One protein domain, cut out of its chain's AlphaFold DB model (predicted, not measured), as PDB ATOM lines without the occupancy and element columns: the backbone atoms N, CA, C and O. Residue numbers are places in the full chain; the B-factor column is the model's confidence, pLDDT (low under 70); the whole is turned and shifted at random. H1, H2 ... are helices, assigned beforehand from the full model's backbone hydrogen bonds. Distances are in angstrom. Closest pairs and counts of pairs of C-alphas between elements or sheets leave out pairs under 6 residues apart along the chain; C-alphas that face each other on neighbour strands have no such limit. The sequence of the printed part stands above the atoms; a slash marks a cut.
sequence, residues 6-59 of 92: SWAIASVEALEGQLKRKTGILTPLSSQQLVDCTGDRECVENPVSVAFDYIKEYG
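This is residues 6 to 59 of the 92 residues of the protein "Pept_C1 domain-containing protein" of Schistosoma mattheei (UniProt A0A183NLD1). One long helix, H1, makes most of the length of this domain, and two short helices, H2 and H3, crowd round the end where H1 begins, both crossing its direction steeply. After H1 ends at the far end, the chain folds back along it through residues 24 to 30 to reach H2, and the loop of residues 38 to 47 then swings out past the other end before it comes back to H3. The printed part has 54 residues with three named helices, in the order H1, H2, H3, and no named strand; the class is all helix. The whole is compact, with a radius of gyration of the C-alphas of 11.3 A, yet its outline is elongated, with spans of 36 by 20 by 15 A.

Start with the longest helix, H1, residues 6 to 23: find C-alpha 6 at (-11.347, -2.051, 45.066), and from there the helix runs 25.4 A to C-alpha 23 at (-8.191, 13.708, 25.383). Next look at H3, residues 48 to 58, which measures 15.6 A from first to last C-alpha and ends at C-alpha 58, (-24.493, 11.521, 37.878). Between these two in the chain is H2, residues 31 to 37, 10.2 A from first to last C-alpha.

Look first at residues 7 to 11 of H1, for with these alone it touches H3. The closest C-alphas of the two are those of Trp 7 and Val 48, 5.1 A apart, and the helices run the same way at a steep tilt of 59 degrees. H1 touches H2 with its residues 8 to 12 alone, and here the closest C-alphas are those of Ile 9 and Ser 31, 5.2 A apart. These two run opposite ways at a steep tilt of 60 degrees. H2 and H3 are close but not clearly touching: their closest C-alphas, those of Leu 34 and Ala 51, are 6.5 A apart. Their lines are about perpendicular at 73 degrees, only just past a steep tilt. In the backbones of H1, H2 and H3, every O i to N i+4 pair is within hydrogen-bond range.

The two C-alphas farthest apart are those of Gly 24 and Glu 42, at 36.5 A; find the latter at (-21.816, -0.412, 54.808). The first and last printed C-alphas, those of Ser 6 and Gly 59, are 18.9 A apart. The printed part has no cut. The link from H1 to H2, 7 residues, and the link from H2 to H3, 10 residues, are both short. The mean pLDDT of the printed part is 87.2, and the model's confidence is under 70 at residues 39 to 44, in the link from H2 to H3.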
ATOM      1  N   SER A   6     -12.093  -1.630  46.263       85.25
ATOM      2  CA  SER A   6     -11.347  -2.051  45.066       85.25
ATOM      3  C   SER A   6     -12.148  -1.872  43.778       85.25
ATOM      4  O   SER A   6     -11.589  -1.476  42.760       85.25
ATOM      5  N   TRP A   7     -13.462  -2.102  43.824       87.62
ATOM      6  CA  TRP A   7     -14.355  -1.895  42.686       87.62
ATOM      7  C   TRP A   7     -14.424  -0.418  42.274       87.62
ATOM      8  O   TRP A   7     -14.373  -0.121  41.082       87.62
ATOM      9  N   ALA A   8     -14.476   0.507  43.235       87.62
ATOM     10  CA  ALA A   8     -14.531   1.943  42.977       87.62
ATOM     11  C   ALA A   8     -13.215   2.441  42.372       87.62
ATOM     12  O   ALA A   8     -13.221   3.134  41.356       87.62
ATOM     13  N   ILE A   9     -12.087   2.012  42.951       87.38
ATOM     14  CA  ILE A   9     -10.745   2.341  42.458       87.38
ATOM     15  C   ILE A   9     -10.556   1.806  41.033       87.38
ATOM     16  O   ILE A   9     -10.232   2.576  40.135       87.38
ATOM     17  N   ALA A  10     -10.851   0.523  40.789       90.75
ATOM     18  CA  ALA A  10     -10.708  -0.082  39.462       90.75
ATOM     19  C   ALA A  10     -11.575   0.613  38.396       90.75
ATOM     20  O   ALA A  10     -11.165   0.748  37.242       90.75
ATOM     21  N   SER A  11     -12.773   1.068  38.775       92.00
ATOM     22  CA  SER A  11     -13.680   1.788  37.874       92.00
ATOM     23  C   SER A  11     -13.133   3.163  37.496       92.00
ATOM     24  O   SER A  11     -13.144   3.526  36.317       92.00
ATOM     25  N   VAL A  12     -12.624   3.905  38.485       93.38
ATOM     26  CA  VAL A  12     -11.979   5.205  38.279       93.38
ATOM     27  C   VAL A  12     -10.741   5.063  37.404       93.38
ATOM     28  O   VAL A  12     -10.679   5.705  36.362       93.38
ATOM     29  N   GLU A  13      -9.813   4.166  37.733       93.12
ATOM     30  CA  GLU A  13      -8.576   3.981  36.959       93.12
ATOM     31  C   GLU A  13      -8.861   3.608  35.494       93.12
ATOM     32  O   GLU A  13      -8.225   4.116  34.564       93.12
ATOM     33  N   ALA A  14      -9.863   2.754  35.256       95.12
ATOM     34  CA  ALA A  14     -10.291   2.412  33.905       95.12
ATOM     35  C   ALA A  14     -10.833   3.637  33.147       95.12
ATOM     36  O   ALA A  14     -10.507   3.828  31.969       95.12
ATOM     37  N   LEU A  15     -11.640   4.476  33.806       94.81
ATOM     38  CA  LEU A  15     -12.194   5.691  33.216       94.81
ATOM     39  C   LEU A  15     -11.112   6.738  32.933       94.81
ATOM     40  O   LEU A  15     -11.055   7.255  31.817       94.81
ATOM     41  N   GLU A  16     -10.224   7.003  33.890       95.31
ATOM     42  CA  GLU A  16      -9.075   7.899  33.724       95.31
ATOM     43  C   GLU A  16      -8.207   7.472  32.538       95.31
ATOM     44  O   GLU A  16      -7.831   8.294  31.698       95.31
ATOM     45  N   GLY A  17      -7.950   6.166  32.409       94.75
ATOM     46  CA  GLY A  17      -7.232   5.597  31.275       94.75
ATOM     47  C   GLY A  17      -7.931   5.868  29.940       94.75
ATOM     48  O   GLY A  17      -7.288   6.283  28.971       94.75
ATOM     49  N   GLN A  18      -9.254   5.689  29.863       96.56
ATOM     50  CA  GLN A  18     -10.009   6.006  28.644       96.56
ATOM     51  C   GLN A  18     -10.038   7.511  28.344       96.56
ATOM     52  O   GLN A  18      -9.873   7.903  27.185       96.56
ATOM     53  N   LEU A  19     -10.185   8.361  29.363       93.38
ATOM     54  CA  LEU A  19     -10.128   9.815  29.217       93.38
ATOM     55  C   LEU A  19      -8.759  10.261  28.709       93.38
ATOM     56  O   LEU A  19      -8.700  11.029  27.748       93.38
ATOM     57  N   LYS A  20      -7.667   9.713  29.252       96.00
ATOM     58  CA  LYS A  20      -6.304   9.972  28.771       96.00
ATOM     59  C   LYS A  20      -6.138   9.588  27.311       96.00
ATOM     60  O   LYS A  20      -5.572  10.362  26.543       96.00
ATOM     61  N   ARG A  21      -6.653   8.424  26.903       96.12
ATOM     62  CA  ARG A  21      -6.598   7.977  25.501       96.12
ATOM     63  C   ARG A  21      -7.376   8.896  24.560       96.12
ATOM     64  O   ARG A  21      -6.935   9.110  23.438       96.12
ATOM     65  N   LYS A  22      -8.523   9.416  25.000       96.31
ATOM     66  CA  LYS A  22      -9.403  10.260  24.180       96.31
ATOM     67  C   LYS A  22      -8.945  11.718  24.113       96.31
ATOM     68  O   LYS A  22      -9.059  12.337  23.061       96.31
ATOM     69  N   THR A  23      -8.473  12.269  25.226       94.62
ATOM     70  CA  THR A  23      -8.191  13.708  25.383       94.62
ATOM     71  C   THR A  23      -6.702  14.039  25.359       94.62
ATOM     72  O   THR A  23      -6.331  15.188  25.150       94.62
ATOM     73  N   GLY A  24      -5.833  13.054  25.600       94.69
ATOM     74  CA  GLY A  24      -4.406  13.279  25.812       94.69
ATOM     75  C   GLY A  24      -4.054  13.801  27.210       94.69
ATOM     76  O   GLY A  24      -2.868  13.948  27.505       94.69
ATOM     77  N   ILE A  25      -5.024  14.007  28.108       93.38
ATOM     78  CA  ILE A  25      -4.824  14.550  29.463       93.38
ATOM     79  C   ILE A  25      -5.195  13.488  30.502       93.38
ATOM     80  O   ILE A  25      -6.220  12.826  30.380       93.38
ATOM     81  N   LEU A  26      -4.334  13.289  31.507       91.38
ATOM     82  CA  LEU A  26      -4.647  12.381  32.613       91.38
ATOM     83  C   LEU A  26      -5.378  13.217  33.657       91.38
ATOM     84  O   LEU A  26      -4.769  14.118  34.224       91.38
ATOM     85  N   THR A  27      -6.668  12.956  33.833       91.75
ATOM     86  CA  THR A  27      -7.528  13.690  34.768       91.75
ATOM     87  C   THR A  27      -7.810  12.779  35.954       91.75
ATOM     88  O   THR A  27      -8.500  11.789  35.735       91.75
ATOM     89  N   PRO A  28      -7.269  13.052  37.151       93.56
ATOM     90  CA  PRO A  28      -7.537  12.248  38.340       93.56
ATOM     91  C   PRO A  28      -8.991  12.401  38.816       93.56
ATOM     92  O   PRO A  28      -9.476  13.527  38.938       93.56
ATOM     93  N   LEU A  29      -9.675  11.301  39.121       94.81
ATOM     94  CA  LEU A  29     -11.088  11.259  39.512       94.81
ATOM     95  C   LEU A  29     -11.279  10.647  40.905       94.81
ATOM     96  O   LEU A  29     -10.469   9.855  41.386       94.81
ATOM     97  N   SER A  30     -12.385  11.002  41.556       94.25
ATOM     98  CA  SER A  30     -12.666  10.579  42.923       94.25
ATOM     99  C   SER A  30     -13.241   9.167  43.006       94.25
ATOM    100  O   SER A  30     -14.427   8.923  42.775       94.25
ATOM    101  N   SER A  31     -12.417   8.218  43.448       89.50
ATOM    102  CA  SER A  31     -12.909   6.888  43.845       89.50
ATOM    103  C   SER A  31     -13.724   6.931  45.142       89.50
ATOM    104  O   SER A  31     -14.571   6.069  45.373       89.50
ATOM    105  N   GLN A  32     -13.508   7.950  45.975       87.56
ATOM    106  CA  GLN A  32     -14.195   8.124  47.250       87.56
ATOM    107  C   GLN A  32     -15.662   8.505  47.068       87.56
ATOM    108  O   GLN A  32     -16.515   7.940  47.745       87.56
ATOM    109  N   GLN A  33     -15.967   9.381  46.109       89.06
ATOM    110  CA  GLN A  33     -17.349   9.721  45.792       89.06
ATOM    111  C   GLN A  33     -18.157   8.475  45.418       89.06
ATOM    112  O   GLN A  33     -19.304   8.343  45.832       89.06
ATOM    113  N   LEU A  34     -17.563   7.526  44.686       88.06
ATOM    114  CA  LEU A  34     -18.248   6.276  44.367       88.06
ATOM    115  C   LEU A  34     -18.535   5.463  45.635       88.06
ATOM    116  O   LEU A  34     -19.661   5.023  45.841       88.06
ATOM    117  N   VAL A  35     -17.539   5.313  46.510       84.56
ATOM    118  CA  VAL A  35     -17.701   4.612  47.795       84.56
ATOM    119  C   VAL A  35     -18.807   5.244  48.648       84.56
ATOM    120  O   VAL A  35     -19.586   4.516  49.256       84.56
ATOM    121  N   ASP A  36     -18.902   6.574  48.668       83.75
ATOM    122  CA  ASP A  36     -19.853   7.302  49.510       83.75
ATOM    123  C   ASP A  36     -21.259   7.435  48.898       83.75
ATOM    124  O   ASP A  36     -22.229   7.612  49.642       83.75
ATOM    125  N   CYS A  37     -21.399   7.367  47.567       84.50
ATOM    126  CA  CYS A  37     -22.647   7.703  46.868       84.50
ATOM    127  C   CYS A  37     -23.319   6.549  46.110       84.50
ATOM    128  O   CYS A  37     -24.491   6.694  45.762       84.50
ATOM    129  N   THR A  38     -22.651   5.414  45.854       80.00
ATOM    130  CA  THR A  38     -23.265   4.299  45.092       80.00
ATOM    131  C   THR A  38     -23.709   3.108  45.938       80.00
ATOM    132  O   THR A  38     -24.319   2.190  45.393       80.00
ATOM    133  N   GLY A  39     -23.372   3.063  47.228       63.06
ATOM    134  CA  GLY A  39     -23.632   1.914  48.098       63.06
ATOM    135  C   GLY A  39     -24.442   2.271  49.338       63.06
ATOM    136  O   GLY A  39     -24.399   3.401  49.828       63.06
ATOM    137  N   ASP A  40     -25.154   1.278  49.880       54.22
ATOM    138  CA  ASP A  40     -25.602   1.332  51.271       54.22
ATOM    139  C   ASP A  40     -24.397   1.652  52.166       54.22
ATOM    140  O   ASP A  40     -23.269   1.281  51.857       54.22
ATOM    141  N   ARG A  41     -24.624   2.359  53.276       57.34
ATOM    142  CA  ARG A  41     -23.598   2.930  54.183       57.34
ATOM    143  C   ARG A  41     -22.731   1.894  54.919       57.34
ATOM    144  O   ARG A  41     -22.182   2.171  55.985       57.34
ATOM    145  N   GLU A  42     -22.651   0.688  54.391       56.72
ATOM    146  CA  GLU A  42     -21.816  -0.412  54.808       56.72
ATOM    147  C   GLU A  42     -20.838  -0.659  53.658       56.72
ATOM    148  O   GLU A  42     -21.245  -0.801  52.516       56.72
ATOM    149  N   CYS A  43     -19.536  -0.679  53.935       65.25
ATOM    150  CA  CYS A  43     -18.485  -0.948  52.953       65.25
ATOM    151  C   CYS A  43     -18.582  -2.369  52.358       65.25
ATOM    152  O   CYS A  43     -17.774  -3.239  52.694       65.25
ATOM    153  N   VAL A  44     -19.580  -2.613  51.516       67.69
ATOM    154  CA  VAL A  44     -19.846  -3.886  50.852       67.69
ATOM    155  C   VAL A  44     -19.173  -3.880  49.480       67.69
ATOM    156  O   VAL A  44     -19.057  -2.845  48.820       67.69
ATOM    157  N   GLU A  45     -18.697  -5.048  49.057       71.44
ATOM    158  CA  GLU A  45     -18.236  -5.252  47.687       71.44
ATOM    159  C   GLU A  45     -19.371  -4.962  46.702       71.44
ATOM    160  O   GLU A  45     -20.470  -5.496  46.836       71.44
ATOM    161  N   ASN A  46     -19.092  -4.149  45.685       76.94
ATOM    162  CA  ASN A  46     -20.015  -3.908  44.585       76.94
ATOM    163  C   ASN A  46     -19.390  -4.351  43.257       76.94
ATOM    164  O   ASN A  46     -18.169  -4.287  43.087       76.94
ATOM    165  N   PRO A  47     -20.199  -4.771  42.273       84.81
ATOM    166  CA  PRO A  47     -19.723  -4.936  40.909       84.81
ATOM    167  C   PRO A  47     -19.235  -3.603  40.324       84.81
ATOM    168  O   PRO A  47     -19.885  -2.572  40.475       84.81
ATOM    169  N   VAL A  48     -18.150  -3.642  39.548       87.62
ATOM    170  CA  VAL A  48     -17.622  -2.489  38.785       87.62
ATOM    171  C   VAL A  48     -18.685  -1.844  37.877       87.62
ATOM    172  O   VAL A  48     -18.656  -0.640  37.639       87.62
ATOM    173  N   SER A  49     -19.671  -2.609  37.393       89.62
ATOM    174  CA  SER A  49     -20.769  -2.066  36.579       89.62
ATOM    175  C   SER A  49     -21.607  -1.018  37.316       89.62
ATOM    176  O   SER A  49     -22.035  -0.059  36.687       89.62
ATOM    177  N   VAL A  50     -21.780  -1.153  38.638       88.94
ATOM    178  CA  VAL A  50     -22.530  -0.193  39.466       88.94
ATOM    179  C   VAL A  50     -21.872   1.186  39.418       88.94
ATOM    180  O   VAL A  50     -22.555   2.190  39.236       88.94
ATOM    181  N   ALA A  51     -20.539   1.233  39.498       89.94
ATOM    182  CA  ALA A  51     -19.785   2.474  39.367       89.94
ATOM    183  C   ALA A  51     -20.014   3.132  38.004       89.94
ATOM    184  O   ALA A  51     -20.283   4.326  37.928       89.94
ATOM    185  N   PHE A  52     -19.922   2.362  36.917       92.50
ATOM    186  CA  PHE A  52     -20.107   2.920  35.580       92.50
ATOM    187  C   PHE A  52     -21.533   3.394  35.326       92.50
ATOM    188  O   PHE A  52     -21.708   4.381  34.614       92.50
ATOM    189  N   ASP A  53     -22.540   2.724  35.878       93.25
ATOM    190  CA  ASP A  53     -23.922   3.174  35.748       93.25
ATOM    191  C   ASP A  53     -24.162   4.459  36.549       93.25
ATOM    192  O   ASP A  53     -24.704   5.411  35.991       93.25
ATOM    193  N   TYR A  54     -23.620   4.566  37.769       91.25
ATOM    194  CA  TYR A  54     -23.620   5.825  38.521       91.25
ATOM    195  C   TYR A  54     -22.918   6.956  37.757       91.25
ATOM    196  O   TYR A  54     -23.487   8.028  37.591       91.25
ATOM    197  N   ILE A  55     -21.709   6.725  37.234       93.81
ATOM    198  CA  ILE A  55     -20.941   7.754  36.511       93.81
ATOM    199  C   ILE A  55     -21.691   8.237  35.265       93.81
ATOM    200  O   ILE A  55     -21.645   9.422  34.942       93.81
ATOM    201  N   LYS A  56     -22.384   7.346  34.545       93.56
ATOM    202  CA  LYS A  56     -23.198   7.747  33.385       93.56
ATOM    203  C   LYS A  56     -24.370   8.638  33.783       93.56
ATOM    204  O   LYS A  56     -24.752   9.494  32.992       93.56
ATOM    205  N   GLU A  57     -24.961   8.395  34.948       94.62
ATOM    206  CA  GLU A  57     -26.168   9.086  35.403       94.62
ATOM    207  C   GLU A  57     -25.854  10.401  36.133       94.62
ATOM    208  O   GLU A  57     -26.522  11.405  35.893       94.62
ATOM    209  N   TYR A  58     -24.812  10.417  36.965       93.44
ATOM    210  CA  TYR A  58     -24.493  11.521  37.878       93.44
ATOM    211  C   TYR A  58     -23.137  12.182  37.610       93.44
ATOM    212  O   TYR A  58     -22.892  13.286  38.091       93.44
ATOM    213  N   GLY A  59     -22.258  11.537  36.842       92.94
ATOM    214  CA  GLY A  59     -20.860  11.940  36.719       92.94
ATOM    215  C   GLY A  59     -20.003  11.499  37.910       92.94
ATOM    216  O   GLY A  59     -20.436  10.746  38.781       92.94
TER     217      GLY A  59